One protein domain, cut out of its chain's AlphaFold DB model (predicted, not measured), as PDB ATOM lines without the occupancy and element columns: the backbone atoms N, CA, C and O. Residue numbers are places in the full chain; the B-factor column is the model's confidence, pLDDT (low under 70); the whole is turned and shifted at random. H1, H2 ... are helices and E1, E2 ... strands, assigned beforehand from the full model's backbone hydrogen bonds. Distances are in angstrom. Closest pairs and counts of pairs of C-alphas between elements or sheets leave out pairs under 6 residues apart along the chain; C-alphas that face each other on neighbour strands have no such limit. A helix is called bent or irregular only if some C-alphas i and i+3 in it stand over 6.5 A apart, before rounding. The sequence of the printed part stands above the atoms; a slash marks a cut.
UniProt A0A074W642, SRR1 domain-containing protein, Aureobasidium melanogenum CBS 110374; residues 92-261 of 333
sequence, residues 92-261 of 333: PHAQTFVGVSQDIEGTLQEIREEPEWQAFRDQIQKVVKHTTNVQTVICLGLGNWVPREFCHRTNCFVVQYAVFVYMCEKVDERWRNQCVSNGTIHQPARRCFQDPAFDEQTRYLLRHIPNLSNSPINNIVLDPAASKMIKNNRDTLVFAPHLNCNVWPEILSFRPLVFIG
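AT A GLANCE: This is residues 92 to 261 of the 333 residues of the protein "SRR1 domain-containing protein" of Aureobasidium melanogenum CBS 110374 (UniProt A0A074W642). A small four-stranded parallel sheet has the long helix H3 along one face and the short helix H5 over the opposite face. H1 and H2 meet at a corner and pack on H3; at that corner residues 114 to 119 stick out, while H4 is near H1 and H6 is near H5. The printed part has 170 residues, in the order H1 H2 E1 H3 E2 H4 H5 E3 H6 E4, with sheet order E2 E1 E3 E4. The class is mixed, helices and strands; the whole is compact, with a radius of gyration of the C-alphas of 15.9 A and spans of 49 by 36 by 29 A.

IN THESE COORDINATES: H1, residues 92 to 113, begins at C-alpha 92 (141.845, 177.276, 236.181) and is 31.8 A long. H2, residues 115 to 129, is 21.2 A long and irregular: C-alphas 116 and 119 are 7.3 A apart. E1 is residues 136 to 139. H3, residues 156 to 182, is 38.9 A long and begins at C-alpha 156 (142.194, 187.316, 217.127). E2 is residues 190 to 193, H4 200 to 208, H5 225 to 232, E3 237 to 240 and H6 248 to 253. E4, residues 258 to 261, ends at C-alpha 261 (139.836, 200.767, 212.428).

HOW THE PARTS SIT: E2 and E4 are the edge strands. N 137 and O 190 of E1 and E2 are 2.9 A apart, N 239 and O 138 of E3 and E1 2.8 A, and N 240 and O 260 of E3 and E4 2.8 A, each within hydrogen-bond range. H3 is on the sheet at a height of 8.7 A, making two layers, a helix on one face of a sheet; it lies over E1 and runs along the strands, at 9 degrees on the local plane. E1, H3 and E2 form a strand-helix-strand unit, two parallel neighbour strands with a helix between, as do E3, H6 and E4; both crossovers are right-handed. H5 is on the opposite face, height 9.9 A, slantwise to the strands at 46 degrees to E1 on the local plane. H6 only grazes the sheet with residues 248 to 252. H1 touches H3, closest C-alphas Leu 108 and Ala 162, 5.2 A, at a steep tilt of 58 degrees. H2 touches H3 with its residues 124 to 129 alone, closest C-alphas Val 128 and Val 171, 6.0 A. H1 and H2 touch only at the corner, closest C-alphas Ile 111 and Trp 117, 5.5 A. H1 and H4 are close but not clearly touching, closest C-alphas Phe 97 and Leu 205, 6.8 A. Every O i to N i+4 pair is within hydrogen-bond range in H1, H3, H4, H5 and H6; in H2, 9 of 11 are.

THE WHOLE: The C-alphas of Glu 149 and Gly 183, the two farthest apart, are 50.8 A apart. The printed part has no cut. The links E1 to H3 and H4 to H5, 16 residues each, are long; in the second, residues 219 to 220 pair in parallel with residues 192 to 193 of E2. The mean pLDDT of the printed part is 86.0; residues 92 to 95, 152, 196 and 210 to 216 are under 70.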
ATOM      1  N   PRO A  92     141.992 177.334 237.642       60.47
ATOM      2  CA  PRO A  92     141.845 177.276 236.181       60.47
ATOM      3  C   PRO A  92     141.935 178.660 235.517       60.47
ATOM      4  O   PRO A  92     142.489 178.822 234.430       60.47
ATOM      5  N   HIS A  93     141.476 179.693 236.230       62.22
ATOM      6  CA  HIS A  93     141.619 181.083 235.817       62.22
ATOM      7  C   HIS A  93     143.090 181.530 235.768       62.22
ATOM      8  O   HIS A  93     143.523 182.081 234.764       62.22
ATOM      9  N   ALA A  94     143.889 181.226 236.796       60.56
ATOM     10  CA  ALA A  94     145.311 181.575 236.854       60.56
ATOM     11  C   ALA A  94     146.120 180.961 235.698       60.56
ATOM     12  O   ALA A  94     146.940 181.647 235.093       60.56
ATOM     13  N   GLN A  95     145.850 179.698 235.352       62.94
ATOM     14  CA  GLN A  95     146.499 179.030 234.216       62.94
ATOM     15  C   GLN A  95     146.104 179.666 232.876       62.94
ATOM     16  O   GLN A  95     146.955 179.852 232.006       62.94
ATOM     17  N   THR A  96     144.840 180.080 232.743       72.62
ATOM     18  CA  THR A  96     144.355 180.802 231.560       72.62
ATOM     19  C   THR A  96     145.093 182.136 231.378       72.62
ATOM     20  O   THR A  96     145.528 182.434 230.270       72.62
ATOM     21  N   PHE A  97     145.316 182.921 232.442       75.62
ATOM     22  CA  PHE A  97     146.039 184.204 232.338       75.62
ATOM     23  C   PHE A  97     147.487 184.038 231.910       75.62
ATOM     24  O   PHE A  97     147.963 184.793 231.062       75.62
ATOM     25  N   VAL A  98     148.181 183.060 232.491       77.56
ATOM     26  CA  VAL A  98     149.576 182.781 232.140       77.56
ATOM     27  C   VAL A  98     149.669 182.387 230.669       77.56
ATOM     28  O   VAL A  98     150.469 182.976 229.950       77.56
ATOM     29  N   GLY A  99     148.797 181.487 230.202       82.62
ATOM     30  CA  GLY A  99     148.770 181.069 228.800       82.62
ATOM     31  C   GLY A  99     148.480 182.223 227.836       82.62
ATOM     32  O   GLY A  99     149.206 182.397 226.864       82.62
ATOM     33  N   VAL A 100     147.478 183.059 228.131       85.38
ATOM     34  CA  VAL A 100     147.146 184.224 227.286       85.38
ATOM     35  C   VAL A 100     148.276 185.249 227.265       85.38
ATOM     36  O   VAL A 100     148.571 185.816 226.220       85.38
ATOM     37  N   SER A 101     148.937 185.479 228.398       85.50
ATOM     38  CA  SER A 101     150.056 186.427 228.466       85.50
ATOM     39  C   SER A 101     151.274 185.923 227.702       85.50
ATOM     40  O   SER A 101     151.927 186.706 227.025       85.50
ATOM     41  N   GLN A 102     151.552 184.619 227.776       86.88
ATOM     42  CA  GLN A 102     152.600 183.976 226.982       86.88
ATOM     43  C   GLN A 102     152.301 184.058 225.485       86.88
ATOM     44  O   GLN A 102     153.206 184.363 224.717       86.88
ATOM     45  N   ASP A 103     151.046 183.845 225.078       88.56
ATOM     46  CA  ASP A 103     150.634 183.990 223.677       88.56
ATOM     47  C   ASP A 103     150.832 185.421 223.181       88.56
ATOM     48  O   ASP A 103     151.383 185.637 222.105       88.56
ATOM     49  N   ILE A 104     150.428 186.406 223.987       89.81
ATOM     50  CA  ILE A 104     150.609 187.819 223.652       89.81
ATOM     51  C   ILE A 104     152.095 188.172 223.556       89.81
ATOM     52  O   ILE A 104     152.477 188.834 222.596       89.81
ATOM     53  N   GLU A 105     152.930 187.751 224.510       89.31
ATOM     54  CA  GLU A 105     154.371 188.039 224.461       89.31
ATOM     55  C   GLU A 105     155.037 187.345 223.270       89.31
ATOM     56  O   GLU A 105     155.865 187.959 222.607       89.31
ATOM     57  N   GLY A 106     154.636 186.110 222.950       90.94
ATOM     58  CA  GLY A 106     155.097 185.394 221.761       90.94
ATOM     59  C   GLY A 106     154.787 186.168 220.481       90.94
ATOM     60  O   GLY A 106     155.699 186.505 219.732       90.94
ATOM     61  N   THR A 107     153.525 186.560 220.276       91.75
ATOM     62  CA  THR A 107     153.140 187.375 219.114       91.75
ATOM     63  C   THR A 107     153.828 188.743 219.111       91.75
ATOM     64  O   THR A 107     154.205 189.253 218.060       91.75
ATOM     65  N   LEU A 108     154.021 189.366 220.272       92.25
ATOM     66  CA  LEU A 108     154.706 190.652 220.368       92.25
ATOM     67  C   LEU A 108     156.194 190.534 220.006       92.25
ATOM     68  O   LEU A 108     156.733 191.420 219.340       92.25
ATOM     69  N   GLN A 109     156.840 189.437 220.393       92.88
ATOM     70  CA  GLN A 109     158.207 189.113 220.003       92.88
ATOM     71  C   GLN A 109     158.316 188.884 218.493       92.88
ATOM     72  O   GLN A 109     159.191 189.469 217.855       92.88
ATOM     73  N   GLU A 110     157.376 188.140 217.906       93.81
ATOM     74  CA  GLU A 110     157.291 187.963 216.452       93.81
ATOM     75  C   GLU A 110     157.176 189.317 215.735       93.81
ATOM     76  O   GLU A 110     157.943 189.610 214.817       93.81
ATOM     77  N   ILE A 111     156.285 190.201 216.209       94.62
ATOM     78  CA  ILE A 111     156.128 191.558 215.663       94.62
ATOM     79  C   ILE A 111     157.446 192.341 215.721       94.62
ATOM     80  O   ILE A 111     157.727 193.126 214.811       94.62
ATOM     81  N   ARG A 112     158.255 192.171 216.771       94.50
ATOM     82  CA  ARG A 112     159.517 192.904 216.963       94.50
ATOM     83  C   ARG A 112     160.640 192.389 216.067       94.50
ATOM     84  O   ARG A 112     161.381 193.209 215.529       94.50
ATOM     85  N   GLU A 113     160.762 191.075 215.917       94.56
ATOM     86  CA  GLU A 113     161.991 190.449 215.415       94.56
ATOM     87  C   GLU A 113     161.830 189.778 214.055       94.56
ATOM     88  O   GLU A 113     162.764 189.805 213.251       94.56
ATOM     89  N   GLU A 114     160.652 189.237 213.744       95.56
ATOM     90  CA  GLU A 114     160.506 188.414 212.547       95.56
ATOM     91  C   GLU A 114     160.508 189.276 211.271       95.56
ATOM     92  O   GLU A 114     159.869 190.341 211.233       95.56
ATOM     93  N   PRO A 115     161.204 188.859 210.195       94.69
ATOM     94  CA  PRO A 115     161.291 189.628 208.951       94.69
ATOM     95  C   PRO A 115     159.932 189.885 208.289       94.69
ATOM     96  O   PRO A 115     159.727 190.930 207.676       94.69
ATOM     97  N   GLU A 116     158.989 188.958 208.441       93.38
ATOM     98  CA  GLU A 116     157.651 189.027 207.842       93.38
ATOM     99  C   GLU A 116     156.829 190.213 208.373       93.38
ATOM    100  O   GLU A 116     155.986 190.761 207.667       93.38
ATOM    101  N   TRP A 117     157.122 190.682 209.590       94.69
ATOM    102  CA  TRP A 117     156.487 191.855 210.190       94.69
ATOM    103  C   TRP A 117     157.141 193.188 209.782       94.69
ATOM    104  O   TRP A 117     156.672 194.249 210.199       94.69
ATOM    105  N   GLN A 118     158.201 193.185 208.963       95.06
ATOM    106  CA  GLN A 118     158.963 194.399 208.640       95.06
ATOM    107  C   GLN A 118     158.107 195.489 207.983       95.06
ATOM    108  O   GLN A 118     158.189 196.647 208.390       95.06
ATOM    109  N   ALA A 119     157.252 195.131 207.019       94.56
ATOM    110  CA  ALA A 119     156.382 196.096 206.341       94.56
ATOM    111  C   ALA A 119     155.419 196.788 207.323       94.56
ATOM    112  O   ALA A 119     155.276 198.014 207.304       94.56
ATOM    113  N   PHE A 120     154.832 196.013 208.242       94.94
ATOM    114  CA  PHE A 120     154.005 196.532 209.329       94.94
ATOM    115  C   PHE A 120     154.805 197.457 210.257       94.94
ATOM    116  O   PHE A 120     154.381 198.588 210.498       94.94
ATOM    117  N   ARG A 121     155.988 197.033 210.725       96.12
ATOM    118  CA  ARG A 121     156.857 197.865 211.578       96.12
ATOM    119  C   ARG A 121     157.192 199.201 210.914       96.12
ATOM    120  O   ARG A 121     157.048 200.251 211.540       96.12
ATOM    121  N   ASP A 122     157.584 199.174 209.641       96.00
ATOM    122  CA  ASP A 122     157.921 200.371 208.868       96.00
ATOM    123  C   ASP A 122     156.719 201.307 208.717       96.00
ATOM    124  O   ASP A 122     156.859 202.532 208.797       96.00
ATOM    125  N   GLN A 123     155.523 200.751 208.513       95.56
ATOM    126  CA  GLN A 123     154.300 201.534 208.426       95.56
ATOM    127  C   GLN A 123     153.948 202.192 209.764       95.56
ATOM    128  O   GLN A 123     153.715 203.403 209.797       95.56
ATOM    129  N   ILE A 124     153.965 201.441 210.870       95.31
ATOM    130  CA  ILE A 124     153.711 201.994 212.207       95.31
ATOM    131  C   ILE A 124     154.738 203.076 212.543       95.31
ATOM    132  O   ILE A 124     154.364 204.146 213.022       95.31
ATOM    133  N   GLN A 125     156.015 202.867 212.214       94.81
ATOM    134  CA  GLN A 125     157.059 203.869 212.420       94.81
ATOM    135  C   GLN A 125     156.773 205.170 211.651       94.81
ATOM    136  O   GLN A 125     156.953 206.264 212.196       94.81
ATOM    137  N   LYS A 126     156.298 205.078 210.400       94.00
ATOM    138  CA  LYS A 126     155.888 206.248 209.601       94.00
ATOM    139  C   LYS A 126     154.719 206.983 210.250       94.00
ATOM    140  O   LYS A 126     154.801 208.197 210.413       94.00
ATOM    141  N   VAL A 127     153.678 206.266 210.670       93.00
ATOM    142  CA  VAL A 127     152.504 206.849 211.341       93.00
ATOM    143  C   VAL A 127     152.913 207.557 212.635       93.00
ATOM    144  O   VAL A 127     152.604 208.733 212.840       93.00
ATOM    145  N   VAL A 128     153.690 206.880 213.482       92.00
ATOM    146  CA  VAL A 128     154.138 207.393 214.783       92.00
ATOM    147  C   VAL A 128     155.066 208.602 214.643       92.00
ATOM    148  O   VAL A 128     155.029 209.498 215.488       92.00
ATOM    149  N   LYS A 129     155.853 208.717 213.567       90.69
ATOM    150  CA  LYS A 129     156.714 209.892 213.326       90.69
ATOM    151  C   LYS A 129     155.933 211.214 213.364       90.69
ATOM    152  O   LYS A 129     156.472 212.225 213.824       90.69
ATOM    153  N   HIS A 130     154.676 211.186 212.926       85.25
ATOM    154  CA  HIS A 130     153.774 212.338 212.899       85.25
ATOM    155  C   HIS A 130     152.943 212.504 214.179       85.25
ATOM    156  O   HIS A 130     152.224 213.491 214.321       85.25
ATOM    157  N   THR A 131     153.071 211.587 215.142       85.75
ATOM    158  CA  THR A 131     152.449 211.725 216.460       85.75
ATOM    159  C   THR A 131     153.286 212.652 217.343       85.75
ATOM    160  O   THR A 131     154.449 212.379 217.654       85.75
ATOM    161  N   THR A 132     152.720 213.800 217.708       82.19
ATOM    162  CA  THR A 132     153.377 214.794 218.570       82.19
ATOM    163  C   THR A 132     152.568 214.935 219.845       82.19
ATOM    164  O   THR A 132     151.354 215.084 219.764       82.19
ATOM    165  N   ASN A 133     153.223 214.861 221.007       83.62
ATOM    166  CA  ASN A 133     152.588 214.991 222.323       83.62
ATOM    167  C   ASN A 133     151.450 213.988 222.613       83.62
ATOM    168  O   ASN A 133     150.576 214.260 223.436       83.62
ATOM    169  N   VAL A 134     151.455 212.811 221.976       87.62
ATOM    170  CA  VAL A 134     150.445 211.780 222.248       87.62
ATOM    171  C   VAL A 134     150.755 211.098 223.579       87.62
ATOM    172  O   VAL A 134     151.640 210.255 223.679       87.62
ATOM    173  N   GLN A 135     149.994 211.460 224.608       86.00
ATOM    174  CA  GLN A 135     150.127 210.922 225.969       86.00
ATOM    175  C   GLN A 135     149.089 209.839 226.289       86.00
ATOM    176  O   GLN A 135     149.070 209.277 227.387       86.00
ATOM    177  N   THR A 136     148.160 209.571 225.372       88.38
ATOM    178  CA  THR A 136     147.110 208.566 225.554       88.38
ATOM    179  C   THR A 136     146.858 207.831 224.248       88.38
ATOM    180  O   THR A 136     146.594 208.445 223.213       88.38
ATOM    181  N   VAL A 137     146.906 206.506 224.335       93.69
ATOM    182  CA  VAL A 137     146.577 205.574 223.258       93.69
ATOM    183  C   VAL A 137     145.324 204.814 223.683       93.69
ATOM    184  O   VAL A 137     145.258 204.288 224.798       93.69
ATOM    185  N   ILE A 138     144.301 204.807 222.834       94.62
ATOM    186  CA  ILE A 138     142.956 204.341 223.182       94.62
ATOM    187  C   ILE A 138     142.585 203.154 222.299       94.62
ATOM    188  O   ILE A 138     142.623 203.256 221.078       94.62
ATOM    189  N   CYS A 139     142.177 202.049 222.914       93.69
ATOM    190  CA  CYS A 139     141.618 200.887 222.242       93.69
ATOM    191  C   CYS A 139     140.085 200.888 222.365       93.69
ATOM    192  O   CYS A 139     139.565 200.816 223.483       93.69
ATOM    193  N   LEU A 140     139.370 200.941 221.235       90.50
ATOM    194  CA  LEU A 140     137.901 200.960 221.145       90.50
ATOM    195  C   LEU A 140     137.315 199.698 220.490       90.50
ATOM    196  O   LEU A 140     136.460 199.778 219.612       90.50
ATOM    197  N   GLY A 141     137.792 198.534 220.913       82.94
ATOM    198  CA  GLY A 141     137.194 197.250 220.559       82.94
ATOM    199  C   GLY A 141     138.141 196.293 219.866       82.94
ATOM    200  O   GLY A 141     138.434 196.426 218.680       82.94
ATOM    201  N   LEU A 142     138.614 195.338 220.661       87.75
ATOM    202  CA  LEU A 142     139.324 194.138 220.231       87.75
ATOM    203  C   LEU A 142     138.314 193.029 219.928       87.75
ATOM    204  O   LEU A 142     137.185 193.054 220.413       87.75
ATOM    205  N   GLY A 143     138.742 192.021 219.178       82.62
ATOM    206  CA  GLY A 143     137.992 190.784 219.029       82.62
ATOM    207  C   GLY A 143     137.815 190.112 220.388       82.62
ATOM    208  O   GLY A 143     138.630 190.293 221.292       82.62
ATOM    209  N   ASN A 144     136.752 189.328 220.543       82.31
ATOM    210  CA  ASN A 144     136.545 188.582 221.779       82.31
ATOM    211  C   ASN A 144     137.632 187.525 221.954       82.31
ATOM    212  O   ASN A 144     138.045 186.862 220.996       82.31
ATOM    213  N   TRP A 145     138.063 187.341 223.197       85.06
ATOM    214  CA  TRP A 145     138.923 186.220 223.517       85.06
ATOM    215  C   TRP A 145     138.135 184.906 223.426       85.06
ATOM    216  O   TRP A 145     136.961 184.826 223.779       85.06
ATOM    217  N   VAL A 146     138.805 183.861 222.955       82.12
ATOM    218  CA  VAL A 146     138.246 182.524 222.728       82.12
ATOM    219  C   VAL A 146     139.232 181.521 223.329       82.12
ATOM    220  O   VAL A 146     140.405 181.538 222.942       82.12
ATOM    221  N   PRO A 147     138.808 180.653 224.266       79.38
ATOM    222  CA  PRO A 147     139.703 179.658 224.841       79.38
ATOM    223  C   PRO A 147     140.346 178.785 223.763       79.38
ATOM    224  O   PRO A 147     139.696 178.449 222.774       79.38
ATOM    225  N   ARG A 148     141.605 178.372 223.973       77.12
ATOM    226  CA  ARG A 148     142.356 177.552 223.001       77.12
ATOM    227  C   ARG A 148     141.614 176.277 222.591       77.12
ATOM    228  O   ARG A 148     141.684 175.886 221.437       77.12
ATOM    229  N   GLU A 149     140.857 175.678 223.505       77.69
ATOM    230  CA  GLU A 149     140.036 174.480 223.254       77.69
ATOM    231  C   GLU A 149     138.967 174.688 222.168       77.69
ATOM    232  O   GLU A 149     138.564 173.736 221.503       77.69
ATOM    233  N   PHE A 150     138.533 175.934 221.962       75.88
ATOM    234  CA  PHE A 150     137.528 176.324 220.970       75.88
ATOM    235  C   PHE A 150     138.126 177.136 219.816       75.88
ATOM    236  O   PHE A 150     137.390 177.624 218.958       75.88
ATOM    237  N   CYS A 151     139.450 177.312 219.787       71.44
ATOM    238  CA  CYS A 151     140.134 178.117 218.788       71.44
ATOM    239  C   CYS A 151     140.936 177.206 217.852       71.44
ATOM    240  O   CYS A 151     141.936 176.610 218.242       71.44
ATOM    241  N   HIS A 152     140.496 177.093 216.598       66.50
ATOM    242  CA  HIS A 152     141.186 176.294 215.575       66.50
ATOM    243  C   HIS A 152     142.338 177.045 214.885       66.50
ATOM    244  O   HIS A 152     143.006 176.482 214.021       66.50
ATOM    245  N   ARG A 153     142.535 178.322 215.225       74.31
ATOM    246  CA  ARG A 153     143.539 179.233 214.660       74.31
ATOM    247  C   ARG A 153     144.130 180.098 215.777       74.31
ATOM    248  O   ARG A 153     143.711 179.980 216.927       74.31
ATOM    249  N   THR A 154     145.098 180.959 215.462       76.12
ATOM    250  CA  THR A 154     145.599 181.953 216.424       76.12
ATOM    251  C   THR A 154     144.443 182.831 216.899       76.12
ATOM    252  O   THR A 154     143.541 183.153 216.133       76.12
ATOM    253  N   ASN A 155     144.427 183.203 218.175       86.56
ATOM    254  CA  ASN A 155     143.322 183.979 218.713       86.56
ATOM    255  C   ASN A 155     143.381 185.445 218.230       86.56
ATOM    256  O   ASN A 155     144.366 186.141 218.476       86.56
ATOM    257  N   CYS A 156     142.304 185.935 217.610       87.44
ATOM    258  CA  CYS A 156     142.194 187.316 217.127       87.44
ATOM    259  C   CYS A 156     142.451 188.370 218.222       87.44
ATOM    260  O   CYS A 156     143.145 189.356 217.973       87.44
ATOM    261  N   PHE A 157     141.951 188.150 219.446       89.44
ATOM    262  CA  PHE A 157     142.219 189.021 220.595       89.44
ATOM    263  C   PHE A 157     143.718 189.109 220.894       89.44
ATOM    264  O   PHE A 157     144.223 190.206 221.107       89.44
ATOM    265  N   VAL A 158     144.435 187.977 220.881       89.94
ATOM    266  CA  VAL A 158     145.883 187.930 221.160       89.94
ATOM    267  C   VAL A 158     146.643 188.779 220.147       89.94
ATOM    268  O   VAL A 158     147.413 189.654 220.539       89.94
ATOM    269  N   VAL A 159     146.373 188.574 218.854       91.12
ATOM    270  CA  VAL A 159     147.044 189.308 217.772       91.12
ATOM    271  C   VAL A 159     146.759 190.804 217.854       91.12
ATOM    272  O   VAL A 159     147.682 191.616 217.840       91.12
ATOM    273  N   GLN A 160     145.490 191.190 217.979       91.75
ATOM    274  CA  GLN A 160     145.112 192.602 218.020       91.75
ATOM    275  C   GLN A 160     145.602 193.301 219.289       91.75
ATOM    276  O   GLN A 160     146.011 194.461 219.232       91.75
ATOM    277  N   TYR A 161     145.604 192.607 220.430       91.75
ATOM    278  CA  TYR A 161     146.169 193.136 221.663       91.75
ATOM    279  C   TYR A 161     147.687 193.329 221.530       91.75
ATOM    280  O   TYR A 161     148.186 194.394 221.882       91.75
ATOM    281  N   ALA A 162     148.422 192.357 220.975       92.19
ATOM    282  CA  ALA A 162     149.862 192.481 220.739       92.19
ATOM    283  C   ALA A 162     150.188 193.654 219.794       92.19
ATOM    284  O   ALA A 162     151.046 194.480 220.103       92.19
ATOM    285  N   VAL A 163     149.434 193.806 218.700       93.38
ATOM    286  CA  VAL A 163     149.521 194.963 217.791       93.38
ATOM    287  C   VAL A 163     149.280 196.279 218.532       93.38
ATOM    288  O   VAL A 163     150.045 197.233 218.372       93.38
ATOM    289  N   PHE A 164     148.252 196.340 219.383       93.31
ATOM    290  CA  PHE A 164     147.973 197.523 220.197       93.31
ATOM    291  C   PHE A 164     149.121 197.855 221.156       93.31
ATOM    292  O   PHE A 164     149.530 199.016 221.247       93.31
ATOM    293  N   VAL A 165     149.672 196.850 221.840       92.25
ATOM    294  CA  VAL A 165     150.828 197.011 222.731       92.25
ATOM    295  C   VAL A 165     152.039 197.534 221.964       92.25
ATOM    296  O   VAL A 165     152.634 198.519 222.400       92.25
ATOM    297  N   TYR A 166     152.351 196.959 220.802       93.38
ATOM    298  CA  TYR A 166     153.450 197.412 219.949       93.38
ATOM    299  C   TYR A 166     153.288 198.881 219.529       93.38
ATOM    300  O   TYR A 166     154.222 199.678 219.627       93.38
ATOM    301  N   MET A 167     152.082 199.293 219.126       92.94
ATOM    302  CA  MET A 167     151.814 200.699 218.806       92.94
ATOM    303  C   MET A 167     151.994 201.613 220.021       92.94
ATOM    304  O   MET A 167     152.558 202.699 219.888       92.94
ATOM    305  N   CYS A 168     151.562 201.178 221.210       92.31
ATOM    306  CA  CYS A 168     151.788 201.927 222.445       92.31
ATOM    307  C   CYS A 168     153.284 202.098 222.741       92.31
ATOM    308  O   CYS A 168     153.690 203.183 223.149       92.31
ATOM    309  N   GLU A 169     154.098 201.059 222.529       91.75
ATOM    310  CA  GLU A 169     155.559 201.126 222.681       91.75
ATOM    311  C   GLU A 169     156.162 202.172 221.743       91.75
ATOM    312  O   GLU A 169     156.916 203.034 222.190       91.75
ATOM    313  N   LYS A 170     155.771 202.173 220.463       93.50
ATOM    314  CA  LYS A 170     156.291 203.136 219.482       93.50
ATOM    315  C   LYS A 170     155.860 204.570 219.753       93.50
ATOM    316  O   LYS A 170     156.686 205.482 219.658       93.50
ATOM    317  N   VAL A 171     154.610 204.785 220.153       92.88
ATOM    318  CA  VAL A 171     154.149 206.107 220.602       92.88
ATOM    319  C   VAL A 171     154.932 206.568 221.832       92.88
ATOM    320  O   VAL A 171     155.373 207.717 221.874       92.88
ATOM    321  N   ASP A 172     155.162 205.686 222.807       91.50
ATOM    322  CA  ASP A 172     155.901 206.037 224.019       91.50
ATOM    323  C   ASP A 172     157.385 206.329 223.749       91.50
ATOM    324  O   ASP A 172     157.924 207.297 224.280       91.50
ATOM    325  N   GLU A 173     158.040 205.559 222.874       91.88
ATOM    326  CA  GLU A 173     159.400 205.840 222.394       91.88
ATOM    327  C   GLU A 173     159.481 207.236 221.758       91.88
ATOM    328  O   GLU A 173     160.383 208.025 222.062       91.88
ATOM    329  N   ARG A 174     158.511 207.580 220.900       91.94
ATOM    330  CA  ARG A 174     158.432 208.900 220.266       91.94
ATOM    331  C   ARG A 174     158.228 210.010 221.293       91.94
ATOM    332  O   ARG A 174     158.915 211.031 221.213       91.94
ATOM    333  N   TRP A 175     157.322 209.810 222.246       90.94
ATOM    334  CA  TRP A 175     157.042 210.753 223.324       90.94
ATOM    335  C   TRP A 175     158.262 210.967 224.227       90.94
ATOM    336  O   TRP A 175     158.654 212.104 224.481       90.94
ATOM    337  N   ARG A 176     158.948 209.892 224.622       91.88
ATOM    338  CA  ARG A 176     160.185 209.948 225.412       91.88
ATOM    339  C   ARG A 176     161.266 210.772 224.721       91.88
ATOM    340  O   ARG A 176     161.873 211.632 225.353       91.88
ATOM    341  N   ASN A 177     161.464 210.571 223.419       91.44
ATOM    342  CA  ASN A 177     162.433 211.346 222.637       91.44
ATOM    343  C   ASN A 177     162.080 212.845 222.583       91.44
ATOM    344  O   ASN A 177     162.974 213.693 222.620       91.44
ATOM    345  N   GLN A 178     160.787 213.185 222.529       90.00
ATOM    346  CA  GLN A 178     160.315 214.573 222.615       90.00
ATOM    347  C   GLN A 178     160.581 215.167 224.004       90.00
ATOM    348  O   GLN A 178     161.089 216.280 224.092       90.00
ATOM    349  N   CYS A 179     160.317 214.417 225.078       90.06
ATOM    350  CA  CYS A 179     160.622 214.842 226.444       90.06
ATOM    351  C   CYS A 179     162.111 215.137 226.640       90.06
ATOM    352  O   CYS A 179     162.458 216.210 227.128       90.06
ATOM    353  N   VAL A 180     162.987 214.232 226.190       91.75
ATOM    354  CA  VAL A 180     164.446 214.416 226.251       91.75
ATOM    355  C   VAL A 180     164.871 215.675 225.495       91.75
ATOM    356  O   VAL A 180     165.628 216.481 226.027       91.75
ATOM    357  N   SER A 181     164.341 215.879 224.286       89.75
ATOM    358  CA  SER A 181     164.659 217.058 223.466       89.75
ATOM    359  C   SER A 181     164.178 218.368 224.101       89.75
ATOM    360  O   SER A 181     164.828 219.398 223.958       89.75
ATOM    361  N   ASN A 182     163.056 218.323 224.822       89.81
ATOM    362  CA  ASN A 182     162.437 219.482 225.463       89.81
ATOM    363  C   ASN A 182     162.884 219.685 226.925       89.81
ATOM    364  O   ASN A 182     162.408 220.613 227.577       89.81
ATOM    365  N   GLY A 183     163.750 218.818 227.462       90.56
ATOM    366  CA  GLY A 183     164.177 218.859 228.864       90.56
ATOM    367  C   GLY A 183     163.063 218.564 229.878       90.56
ATOM    368  O   GLY A 183     163.150 219.003 231.023       90.56
ATOM    369  N   THR A 184     162.002 217.855 229.480       91.06
ATOM    370  CA  THR A 184     160.875 217.506 230.359       91.06
ATOM    371  C   THR A 184     160.963 216.066 230.862       91.06
ATOM    372  O   THR A 184     161.596 215.202 230.255       91.06
ATOM    373  N   ILE A 185     160.322 215.790 232.001       89.44
ATOM    374  CA  ILE A 185     160.260 214.439 232.570       89.44
ATOM    375  C   ILE A 185     159.294 213.595 231.736       89.44
ATOM    376  O   ILE A 185     158.125 213.951 231.575       89.44
ATOM    377  N   HIS A 186     159.776 212.458 231.233       90.56
ATOM    378  CA  HIS A 186     158.943 211.485 230.531       90.56
ATOM    379  C   HIS A 186     157.989 210.787 231.507       90.56
ATOM    380  O   HIS A 186     158.402 210.258 232.537       90.56
ATOM    381  N   GLN A 187     156.705 210.780 231.152       87.44
ATOM    382  CA  GLN A 187     155.699 209.911 231.756       87.44
ATOM    383  C   GLN A 187     155.157 208.976 230.675       87.44
ATOM    384  O   GLN A 187     154.773 209.486 229.616       87.44
ATOM    385  N   PRO A 188     155.090 207.653 230.927       86.38
ATOM    386  CA  PRO A 188     154.617 206.704 229.936       86.38
ATOM    387  C   PRO A 188     153.221 207.034 229.405       86.38
ATOM    388  O   PRO A 188     152.320 207.377 230.179       86.38
ATOM    389  N   ALA A 189     153.031 206.893 228.092       84.69
ATOM    390  CA  ALA A 189     151.721 207.062 227.477       84.69
ATOM    391  C   ALA A 189     150.697 206.096 228.104       84.69
ATOM    392  O   ALA A 189     150.945 204.897 228.271       84.69
ATOM    393  N   ARG A 190     149.521 206.620 228.463       86.81
ATOM    394  CA  ARG A 190     148.456 205.827 229.088       86.81
ATOM    395  C   ARG A 190     147.806 204.915 228.055       86.81
ATOM    396  O   ARG A 190     147.404 205.383 226.990       86.81
ATOM    397  N   ARG A 191     147.646 203.639 228.414       89.75
ATOM    398  CA  ARG A 191     146.920 202.636 227.626       89.75
ATOM    399  C   ARG A 191     145.490 202.550 228.129       89.75
ATOM    400  O   ARG A 191     145.254 202.076 229.239       89.75
ATOM    401  N   CYS A 192     144.550 203.041 227.337       91.38
ATOM    402  CA  CYS A 192     143.143 203.080 227.707       91.38
ATOM    403  C   CYS A 192     142.335 202.084 226.882       91.38
ATOM    404  O   CYS A 192     142.471 202.039 225.667       91.38
ATOM    405  N   PHE A 193     141.458 201.330 227.538       91.44
ATOM    406  CA  PHE A 193     140.549 200.383 226.902       91.44
ATOM    407  C   PHE A 193     139.109 200.770 227.207       91.44
ATOM    408  O   PHE A 193     138.754 200.969 228.371       91.44
ATOM    409  N   GLN A 194     138.280 200.840 226.172       88.19
ATOM    410  CA  GLN A 194     136.835 200.962 226.305       88.19
ATOM    411  C   GLN A 194     136.161 200.234 225.152       88.19
ATOM    412  O   GLN A 194     136.181 200.715 224.025       88.19
ATOM    413  N   ASP A 195     135.489 199.130 225.446       80.06
ATOM    414  CA  ASP A 195     134.550 198.538 224.501       80.06
ATOM    415  C   ASP A 195     133.306 198.055 225.257       80.06
ATOM    416  O   ASP A 195     133.418 197.207 226.155       80.06
ATOM    417  N   PRO A 196     132.114 198.597 224.946       69.19
ATOM    418  CA  PRO A 196     130.872 198.093 225.516       69.19
ATOM    419  C   PRO A 196     130.610 196.620 225.161       69.19
ATOM    420  O   PRO A 196     129.947 195.940 225.944       69.19
ATOM    421  N   ALA A 197     131.147 196.118 224.043       75.38
ATOM    422  CA  ALA A 197     130.994 194.741 223.584       75.38
ATOM    423  C   ALA A 197     131.911 193.737 224.299       75.38
ATOM    424  O   ALA A 197     131.644 192.540 224.212       75.38
ATOM    425  N   PHE A 198     132.933 194.185 225.046       79.94
ATOM    426  CA  PHE A 198     133.742 193.264 225.846       79.94
ATOM    427  C   PHE A 198     132.869 192.532 226.859       79.94
ATOM    428  O   PHE A 198     132.241 193.161 227.721       79.94
ATOM    429  N   ASP A 199     132.885 191.206 226.786       80.19
ATOM    430  CA  ASP A 199     132.261 190.344 227.774       80.19
ATOM    431  C   ASP A 199     133.013 190.381 229.118       80.19
ATOM    432  O   ASP A 199     134.075 190.997 229.281       80.19
ATOM    433  N   GLU A 200     132.425 189.751 230.136       81.44
ATOM    434  CA  GLU A 200     133.009 189.715 231.478       81.44
ATOM    435  C   GLU A 200     134.404 189.074 231.472       81.44
ATOM    436  O   GLU A 200     135.304 189.553 232.165       81.44
ATOM    437  N   GLN A 201     134.608 188.055 230.634       81.38
ATOM    438  CA  GLN A 201     135.869 187.336 230.519       81.38
ATOM    439  C   GLN A 201     136.975 188.194 229.898       81.38
ATOM    440  O   GLN A 201     138.065 188.277 230.460       81.38
ATOM    441  N   THR A 202     136.697 188.891 228.799       84.19
ATOM    442  CA  THR A 202     137.633 189.801 228.129       84.19
ATOM    443  C   THR A 202     137.990 190.969 229.043       84.19
ATOM    444  O   THR A 202     139.165 191.300 229.201       84.19
ATOM    445  N   ARG A 203     137.007 191.554 229.748       82.94
ATOM    446  CA  ARG A 203     137.274 192.600 230.755       82.94
ATOM    447  C   ARG A 203     138.130 192.081 231.901       82.94
ATOM    448  O   ARG A 203     139.009 192.799 232.376       82.94
ATOM    449  N   TYR A 204     137.867 190.862 232.366       80.75
ATOM    450  CA  TYR A 204     138.673 190.233 233.400       80.75
ATOM    451  C   TYR A 204     140.108 190.022 232.906       80.75
ATOM    452  O   TYR A 204     141.039 190.407 233.608       80.75
ATOM    453  N   LEU A 205     140.298 189.479 231.700       82.31
ATOM    454  CA  LEU A 205     141.608 189.269 231.078       82.31
ATOM    455  C   LEU A 205     142.385 190.582 230.967       82.31
ATOM    456  O   LEU A 205     143.493 190.671 231.478       82.31
ATOM    457  N   LEU A 206     141.787 191.638 230.413       86.00
ATOM    458  CA  LEU A 206     142.446 192.942 230.272       86.00
ATOM    459  C   LEU A 206     142.927 193.533 231.610       86.00
ATOM    460  O   LEU A 206     143.910 194.274 231.620       86.00
ATOM    461  N   ARG A 207     142.257 193.216 232.729       82.88
ATOM    462  CA  ARG A 207     142.668 193.634 234.086       82.88
ATOM    463  C   ARG A 207     143.807 192.799 234.663       82.88
ATOM    464  O   ARG A 207     144.521 193.299 235.526       82.88
ATOM    465  N   HIS A 208     143.918 191.537 234.253       78.06
ATOM    466  CA  HIS A 208     144.727 190.527 234.937       78.06
ATOM    467  C   HIS A 208     145.773 189.850 234.054       78.06
ATOM    468  O   HIS A 208     146.473 188.984 234.568       78.06
ATOM    469  N   ILE A 209     145.904 190.211 232.773       77.19
ATOM    470  CA  ILE A 209     147.098 189.899 231.982       77.19
ATOM    471  C   ILE A 209     148.268 190.508 232.766       77.19
ATOM    472  O   ILE A 209     148.330 191.740 232.852       77.19
ATOM    473  N   PRO A 210     149.121 189.698 233.437       59.41
ATOM    474  CA  PRO A 210     150.291 190.202 234.137       59.41
ATOM    475  C   PRO A 210     151.020 191.176 233.229       59.41
ATOM    476  O   PRO A 210     151.211 190.871 232.053       59.41
ATOM    477  N   ASN A 211     151.360 192.351 233.772       61.28
ATOM    478  CA  ASN A 211     152.101 193.390 233.065       61.28
ATOM    479  C   ASN A 211     153.243 192.719 232.298       61.28
ATOM    480  O   ASN A 211     154.226 192.318 232.923       61.28
ATOM    481  N   LEU A 212     153.077 192.563 230.978       61.97
ATOM    482  CA  LEU A 212     154.119 192.096 230.067       61.97
ATOM    483  C   LEU A 212     155.348 192.918 230.432       61.97
ATOM    484  O   LEU A 212     155.241 194.144 230.439       61.97
ATOM    485  N   SER A 213     156.398 192.273 230.939       47.88
ATOM    486  CA  SER A 213     157.431 192.887 231.779       47.88
ATOM    487  C   SER A 213     157.752 194.333 231.362       47.88
ATOM    488  O   SER A 213     158.280 194.558 230.279       47.88
ATOM    489  N   ASN A 214     157.433 195.311 232.226       56.56
ATOM    490  CA  ASN A 214     157.605 196.769 232.026       56.56
ATOM    491  C   ASN A 214     156.515 197.522 231.229       56.56
ATOM    492  O   ASN A 214     156.656 198.715 230.962       56.56
ATOM    493  N   SER A 215     155.400 196.876 230.901       61.31
ATOM    494  CA  SER A 215     154.228 197.524 230.309       61.31
ATOM    495  C   SER A 215     153.462 198.389 231.331       61.31
ATOM    496  O   SER A 215     153.213 197.925 232.446       61.31
ATOM    497  N   PRO A 216     152.994 199.600 230.958       66.69
ATOM    498  CA  PRO A 216     152.007 200.351 231.731       66.69
ATOM    499  C   PRO A 216     150.755 199.516 232.024       66.69
ATOM    500  O   PRO A 216     150.330 198.715 231.188       66.69
ATOM    501  N   ILE A 217     150.145 199.754 233.187       74.56
ATOM    502  CA  ILE A 217     148.884 199.120 233.591       74.56
ATOM    503  C   ILE A 217     147.772 199.529 232.617       74.56
ATOM    504  O   ILE A 217     147.613 200.712 232.298       74.56
ATOM    505  N   ASN A 218     146.966 198.556 232.191       85.19
ATOM    506  CA  ASN A 218     145.784 198.801 231.373       85.19
ATOM    507  C   ASN A 218     144.738 199.603 232.155       85.19
ATOM    508  O   ASN A 218     144.234 199.160 233.188       85.19
ATOM    509  N   ASN A 219     144.359 200.767 231.633       87.75
ATOM    510  CA  ASN A 219     143.279 201.569 232.186       87.75
ATOM    511  C   ASN A 219     141.965 201.249 231.463       87.75
ATOM    512  O   ASN A 219     141.733 201.709 230.345       87.75
ATOM    513  N   ILE A 220     141.107 200.451 232.096       88.00
ATOM    514  CA  ILE A 220     139.801 200.086 231.537       88.00
ATOM    515  C   ILE A 220     138.762 201.079 232.036       88.00
ATOM    516  O   ILE A 220     138.462 201.132 233.230       88.00
ATOM    517  N   VAL A 221     138.195 201.840 231.106       88.88
ATOM    518  CA  VAL A 221     137.204 202.875 231.395       88.88
ATOM    519  C   VAL A 221     135.823 202.454 230.896       88.88
ATOM    520  O   VAL A 221     135.688 201.632 229.991       88.88
ATOM    521  N   LEU A 222     134.780 202.999 231.520       85.19
ATOM    522  CA  LEU A 222     133.393 202.749 231.126       85.19
ATOM    523  C   LEU A 222     132.962 203.732 230.038       85.19
ATOM    524  O   LEU A 222     133.366 204.895 230.063       85.19
ATOM    525  N   ASP A 223     132.089 203.289 229.138       81.31
ATOM    526  CA  ASP A 223     131.438 204.182 228.181       81.31
ATOM    527  C   ASP A 223     130.660 205.300 228.907       81.31
ATOM    528  O   ASP A 223     129.983 205.012 229.901       81.31
ATOM    529  N   PRO A 224     130.757 206.582 228.486       87.62
ATOM    530  CA  PRO A 224     131.457 207.129 227.311       87.62
ATOM    531  C   PRO A 224     132.797 207.832 227.630       87.62
ATOM    532  O   PRO A 224     133.123 208.868 227.043       87.62
ATOM    533  N   ALA A 225     133.565 207.351 228.611       89.94
ATOM    534  CA  ALA A 225     134.770 208.032 229.091       89.94
ATOM    535  C   ALA A 225     135.858 208.186 228.015       89.94
ATOM    536  O   ALA A 225     136.378 209.287 227.844       89.94
ATOM    537  N   ALA A 226     136.175 207.138 227.255       90.50
ATOM    538  CA  ALA A 226     137.164 207.188 226.181       90.50
ATOM    539  C   ALA A 226     136.742 208.155 225.066       90.50
ATOM    540  O   ALA A 226     137.548 208.974 224.633       90.50
ATOM    541  N   SER A 227     135.463 208.157 224.678       88.56
ATOM    542  CA  SER A 227     134.916 209.129 223.720       88.56
ATOM    543  C   SER A 227     135.100 210.571 224.208       88.56
ATOM    544  O   SER A 227     135.534 211.438 223.450       88.56
ATOM    545  N   LYS A 228     134.865 210.834 225.503       91.38
ATOM    546  CA  LYS A 228     135.152 212.145 226.117       91.38
ATOM    547  C   LYS A 228     136.644 212.481 226.097       91.38
ATOM    548  O   LYS A 228     136.989 213.636 225.867       91.38
ATOM    549  N   MET A 229     137.525 211.504 226.313       92.69
ATOM    550  CA  MET A 229     138.977 211.708 226.246       92.69
ATOM    551  C   MET A 229     139.428 212.104 224.837       92.69
ATOM    552  O   MET A 229     140.174 213.068 224.707       92.69
ATOM    553  N   ILE A 230     138.925 211.429 223.797       93.25
ATOM    554  CA  ILE A 230     139.228 211.753 222.392       93.25
ATOM    555  C   ILE A 230     138.701 213.150 222.047       93.25
ATOM    556  O   ILE A 230     139.414 213.970 221.476       93.25
ATOM    557  N   LYS A 231     137.464 213.459 222.451       91.94
ATOM    558  CA  LYS A 231     136.847 214.769 222.210       91.94
ATOM    559  C   LYS A 231     137.619 215.920 222.864       91.94
ATOM    560  O   LYS A 231     137.739 216.988 222.267       91.94
ATOM    561  N   ASN A 232     138.116 215.710 224.082       92.06
ATOM    562  CA  ASN A 232     138.829 216.732 224.848       92.06
ATOM    563  C   ASN A 232     140.314 216.831 224.475       92.06
ATOM    564  O   ASN A 232     140.914 217.885 224.671       92.06
ATOM    565  N   ASN A 233     140.906 215.757 223.948       90.38
ATOM    566  CA  ASN A 233     142.287 215.721 223.496       90.38
ATOM    567  C   ASN A 233     142.382 215.107 222.096       90.38
ATOM    568  O   ASN A 233     142.349 213.888 221.907       90.38
ATOM    569  N   ARG A 234     142.568 215.983 221.109       86.38
ATOM    570  CA  ARG A 234     142.682 215.589 219.706       86.38
ATOM    571  C   ARG A 234     144.039 214.976 219.359       86.38
ATOM    572  O   ARG A 234     144.182 214.437 218.265       86.38
ATOM    573  N   ASP A 235     145.020 215.032 220.256       90.75
ATOM    574  CA  ASP A 235     146.341 214.419 220.083       90.75
ATOM    575  C   ASP A 235     146.334 213.008 220.683       90.75
ATOM    576  O   ASP A 235     147.102 212.647 221.575       90.75
ATOM    577  N   THR A 236     145.384 212.211 220.198       92.94
ATOM    578  CA  THR A 236     145.152 210.820 220.590       92.94
ATOM    579  C   THR A 236     145.368 209.886 219.403       92.94
ATOM    580  O   THR A 236     145.064 210.233 218.258       92.94
ATOM    581  N   LEU A 237     145.892 208.691 219.691       95.19
ATOM    582  CA  LEU A 237     145.900 207.559 218.763       95.19
ATOM    583  C   LEU A 237     144.810 206.582 219.198       95.19
ATOM    584  O   LEU A 237     144.793 206.140 220.348       95.19
ATOM    585  N   VAL A 238     143.901 206.265 218.283       95.25
ATOM    586  CA  VAL A 238     142.781 205.352 218.510       95.25
ATOM    587  C   VAL A 238     142.968 204.089 217.672       95.25
ATOM    588  O   VAL A 238     143.148 204.177 216.462       95.25
ATOM    589  N   PHE A 239     142.898 202.920 218.304       94.38
ATOM    590  CA  PHE A 239     142.889 201.609 217.655       94.38
ATOM    591  C   PHE A 239     141.557 200.918 217.925       94.38
ATOM    592  O   PHE A 239     141.155 200.761 219.073       94.38
ATOM    593  N   ALA A 240     140.833 200.547 216.881       91.38
ATOM    594  CA  ALA A 240     139.450 200.115 217.001       91.38
ATOM    595  C   ALA A 240     139.090 199.084 215.912       91.38
ATOM    596  O   ALA A 240     138.247 199.363 215.053       91.38
ATOM    597  N   PRO A 241     139.752 197.910 215.904       86.94
ATOM    598  CA  PRO A 241     139.586 196.914 214.847       86.94
ATOM    599  C   PRO A 241     138.201 196.256 214.808       86.94
ATOM    600  O   PRO A 241     137.820 195.724 213.774       86.94
ATOM    601  N   HIS A 242     137.437 196.308 215.904       80.81
ATOM    602  CA  HIS A 242     136.061 195.805 215.972       80.81
ATOM    603  C   HIS A 242     135.053 196.870 216.410       80.81
ATOM    604  O   HIS A 242     133.999 196.554 216.963       80.81
ATOM    605  N   LEU A 243     135.340 198.149 216.145       83.12
ATOM    606  CA  LEU A 243     134.389 199.211 216.454       83.12
ATOM    607  C   LEU A 243     133.091 199.005 215.675       83.12
ATOM    608  O   LEU A 243     133.105 198.737 214.471       83.12
ATOM    609  N   ASN A 244     131.957 199.189 216.349       78.75
ATOM    610  CA  ASN A 244     130.670 199.180 215.672       78.75
ATOM    611  C   ASN A 244     130.654 200.264 214.579       78.75
ATOM    612  O   ASN A 244     130.963 201.432 214.837       78.75
ATOM    613  N   CYS A 245     130.267 199.868 213.366       76.69
ATOM    614  CA  CYS A 245     130.278 200.709 212.175       76.69
ATOM    615  C   CYS A 245     129.529 202.044 212.355       76.69
ATOM    616  O   CYS A 245     129.946 203.053 211.796       76.69
ATOM    617  N   ASN A 246     128.493 202.086 213.200       75.88
ATOM    618  CA  ASN A 246     127.722 203.302 213.475       75.88
ATOM    619  C   ASN A 246     128.406 204.285 214.439       75.88
ATOM    620  O   ASN A 246     128.045 205.459 214.464       75.88
ATOM    621  N   VAL A 247     129.369 203.823 215.242       81.19
ATOM    622  CA  VAL A 247     130.084 204.641 216.245       81.19
ATOM    623  C   VAL A 247     131.333 205.276 215.640       81.19
ATOM    624  O   VAL A 247     131.719 206.392 215.972       81.19
ATOM    625  N   TRP A 248     131.951 204.578 214.693       82.50
ATOM    626  CA  TRP A 248     133.144 205.031 213.991       82.50
ATOM    627  C   TRP A 248     133.093 206.474 213.417       82.50
ATOM    628  O   TRP A 248     134.052 207.217 213.647       82.50
ATOM    629  N   PRO A 249     132.012 206.932 212.747       82.06
ATOM    630  CA  PRO A 249     131.922 208.297 212.217       82.06
ATOM    631  C   PRO A 249     131.948 209.361 213.322       82.06
ATOM    632  O   PRO A 249     132.540 210.427 213.154       82.06
ATOM    633  N   GLU A 250     131.336 209.067 214.472       86.06
ATOM    634  CA  GLU A 250     131.362 209.951 215.637       86.06
ATOM    635  C   GLU A 250     132.787 210.074 216.190       86.06
ATOM    636  O   GLU A 250     133.264 211.187 216.416       86.06
ATOM    637  N   ILE A 251     133.505 208.954 216.333       89.56
ATOM    638  CA  ILE A 251     134.891 208.959 216.821       89.56
ATOM    639  C   ILE A 251     135.806 209.777 215.906       89.56
ATOM    640  O   ILE A 251     136.585 210.594 216.396       89.56
ATOM    641  N   LEU A 252     135.687 209.617 214.585       89.44
ATOM    642  CA  LEU A 252     136.444 210.434 213.635       89.44
ATOM    643  C   LEU A 252     136.062 211.918 213.690       89.44
ATOM    644  O   LEU A 252     136.935 212.769 213.540       89.44
ATOM    645  N   SER A 253     134.799 212.251 213.985       88.50
ATOM    646  CA  SER A 253     134.361 213.646 214.151       88.50
ATOM    647  C   SER A 253     135.015 214.360 215.343       88.50
ATOM    648  O   SER A 253     135.113 215.588 215.360       88.50
ATOM    649  N   PHE A 254     135.522 213.610 216.331       91.81
ATOM    650  CA  PHE A 254     136.334 214.163 217.421       91.81
ATOM    651  C   PHE A 254     137.758 214.516 216.991       91.81
ATOM    652  O   PHE A 254     138.496 215.152 217.745       91.81
ATOM    653  N   ARG A 255     138.115 214.174 215.755       92.31
ATOM    654  CA  ARG A 255     139.369 214.497 215.092       92.31
ATOM    655  C   ARG A 255     140.617 213.950 215.801       92.31
ATOM    656  O   ARG A 255     141.560 214.729 215.986       92.31
ATOM    657  N   PRO A 256     140.674 212.655 216.192       93.62
ATOM    658  CA  PRO A 256     141.904 212.058 216.715       93.62
ATOM    659  C   PRO A 256     143.056 212.231 215.721       93.62
ATOM    660  O   PRO A 256     142.843 212.298 214.508       93.62
ATOM    661  N   LEU A 257     144.286 212.301 216.220       94.25
ATOM    662  CA  LEU A 257     145.466 212.486 215.378       94.25
ATOM    663  C   LEU A 257     145.666 211.291 214.440       94.25
ATOM    664  O   LEU A 257     145.977 211.463 213.262       94.25
ATOM    665  N   VAL A 258     145.438 210.090 214.969       95.19
ATOM    666  CA  VAL A 258     145.451 208.835 214.221       95.19
ATOM    667  C   VAL A 258     144.274 207.985 214.685       95.19
ATOM    668  O   VAL A 258     144.071 207.797 215.883       95.19
ATOM    669  N   PHE A 259     143.523 207.440 213.737       94.12
ATOM    670  CA  PHE A 259     142.508 206.422 213.980       94.12
ATOM    671  C   PHE A 259     142.806 205.206 213.101       94.12
ATOM    672  O   PHE A 259     142.986 205.347 211.898       94.12
ATOM    673  N   ILE A 260     142.866 204.015 213.683       93.81
ATOM    674  CA  ILE A 260     143.057 202.749 212.973       93.81
ATOM    675  C   ILE A 260     141.841 201.886 213.275       93.81
ATOM    676  O   ILE A 260     141.616 201.524 214.426       93.81
ATOM    677  N   GLY A 261     141.055 201.556 212.261       89.94
ATOM    678  CA  GLY A 261     139.836 200.767 212.428       89.94
ATOM    679  C   GLY A 261     139.281 200.327 211.085       89.94
ATOM    680  O   GLY A 261     140.020 200.287 210.104       89.94
TER     681      GLY A 261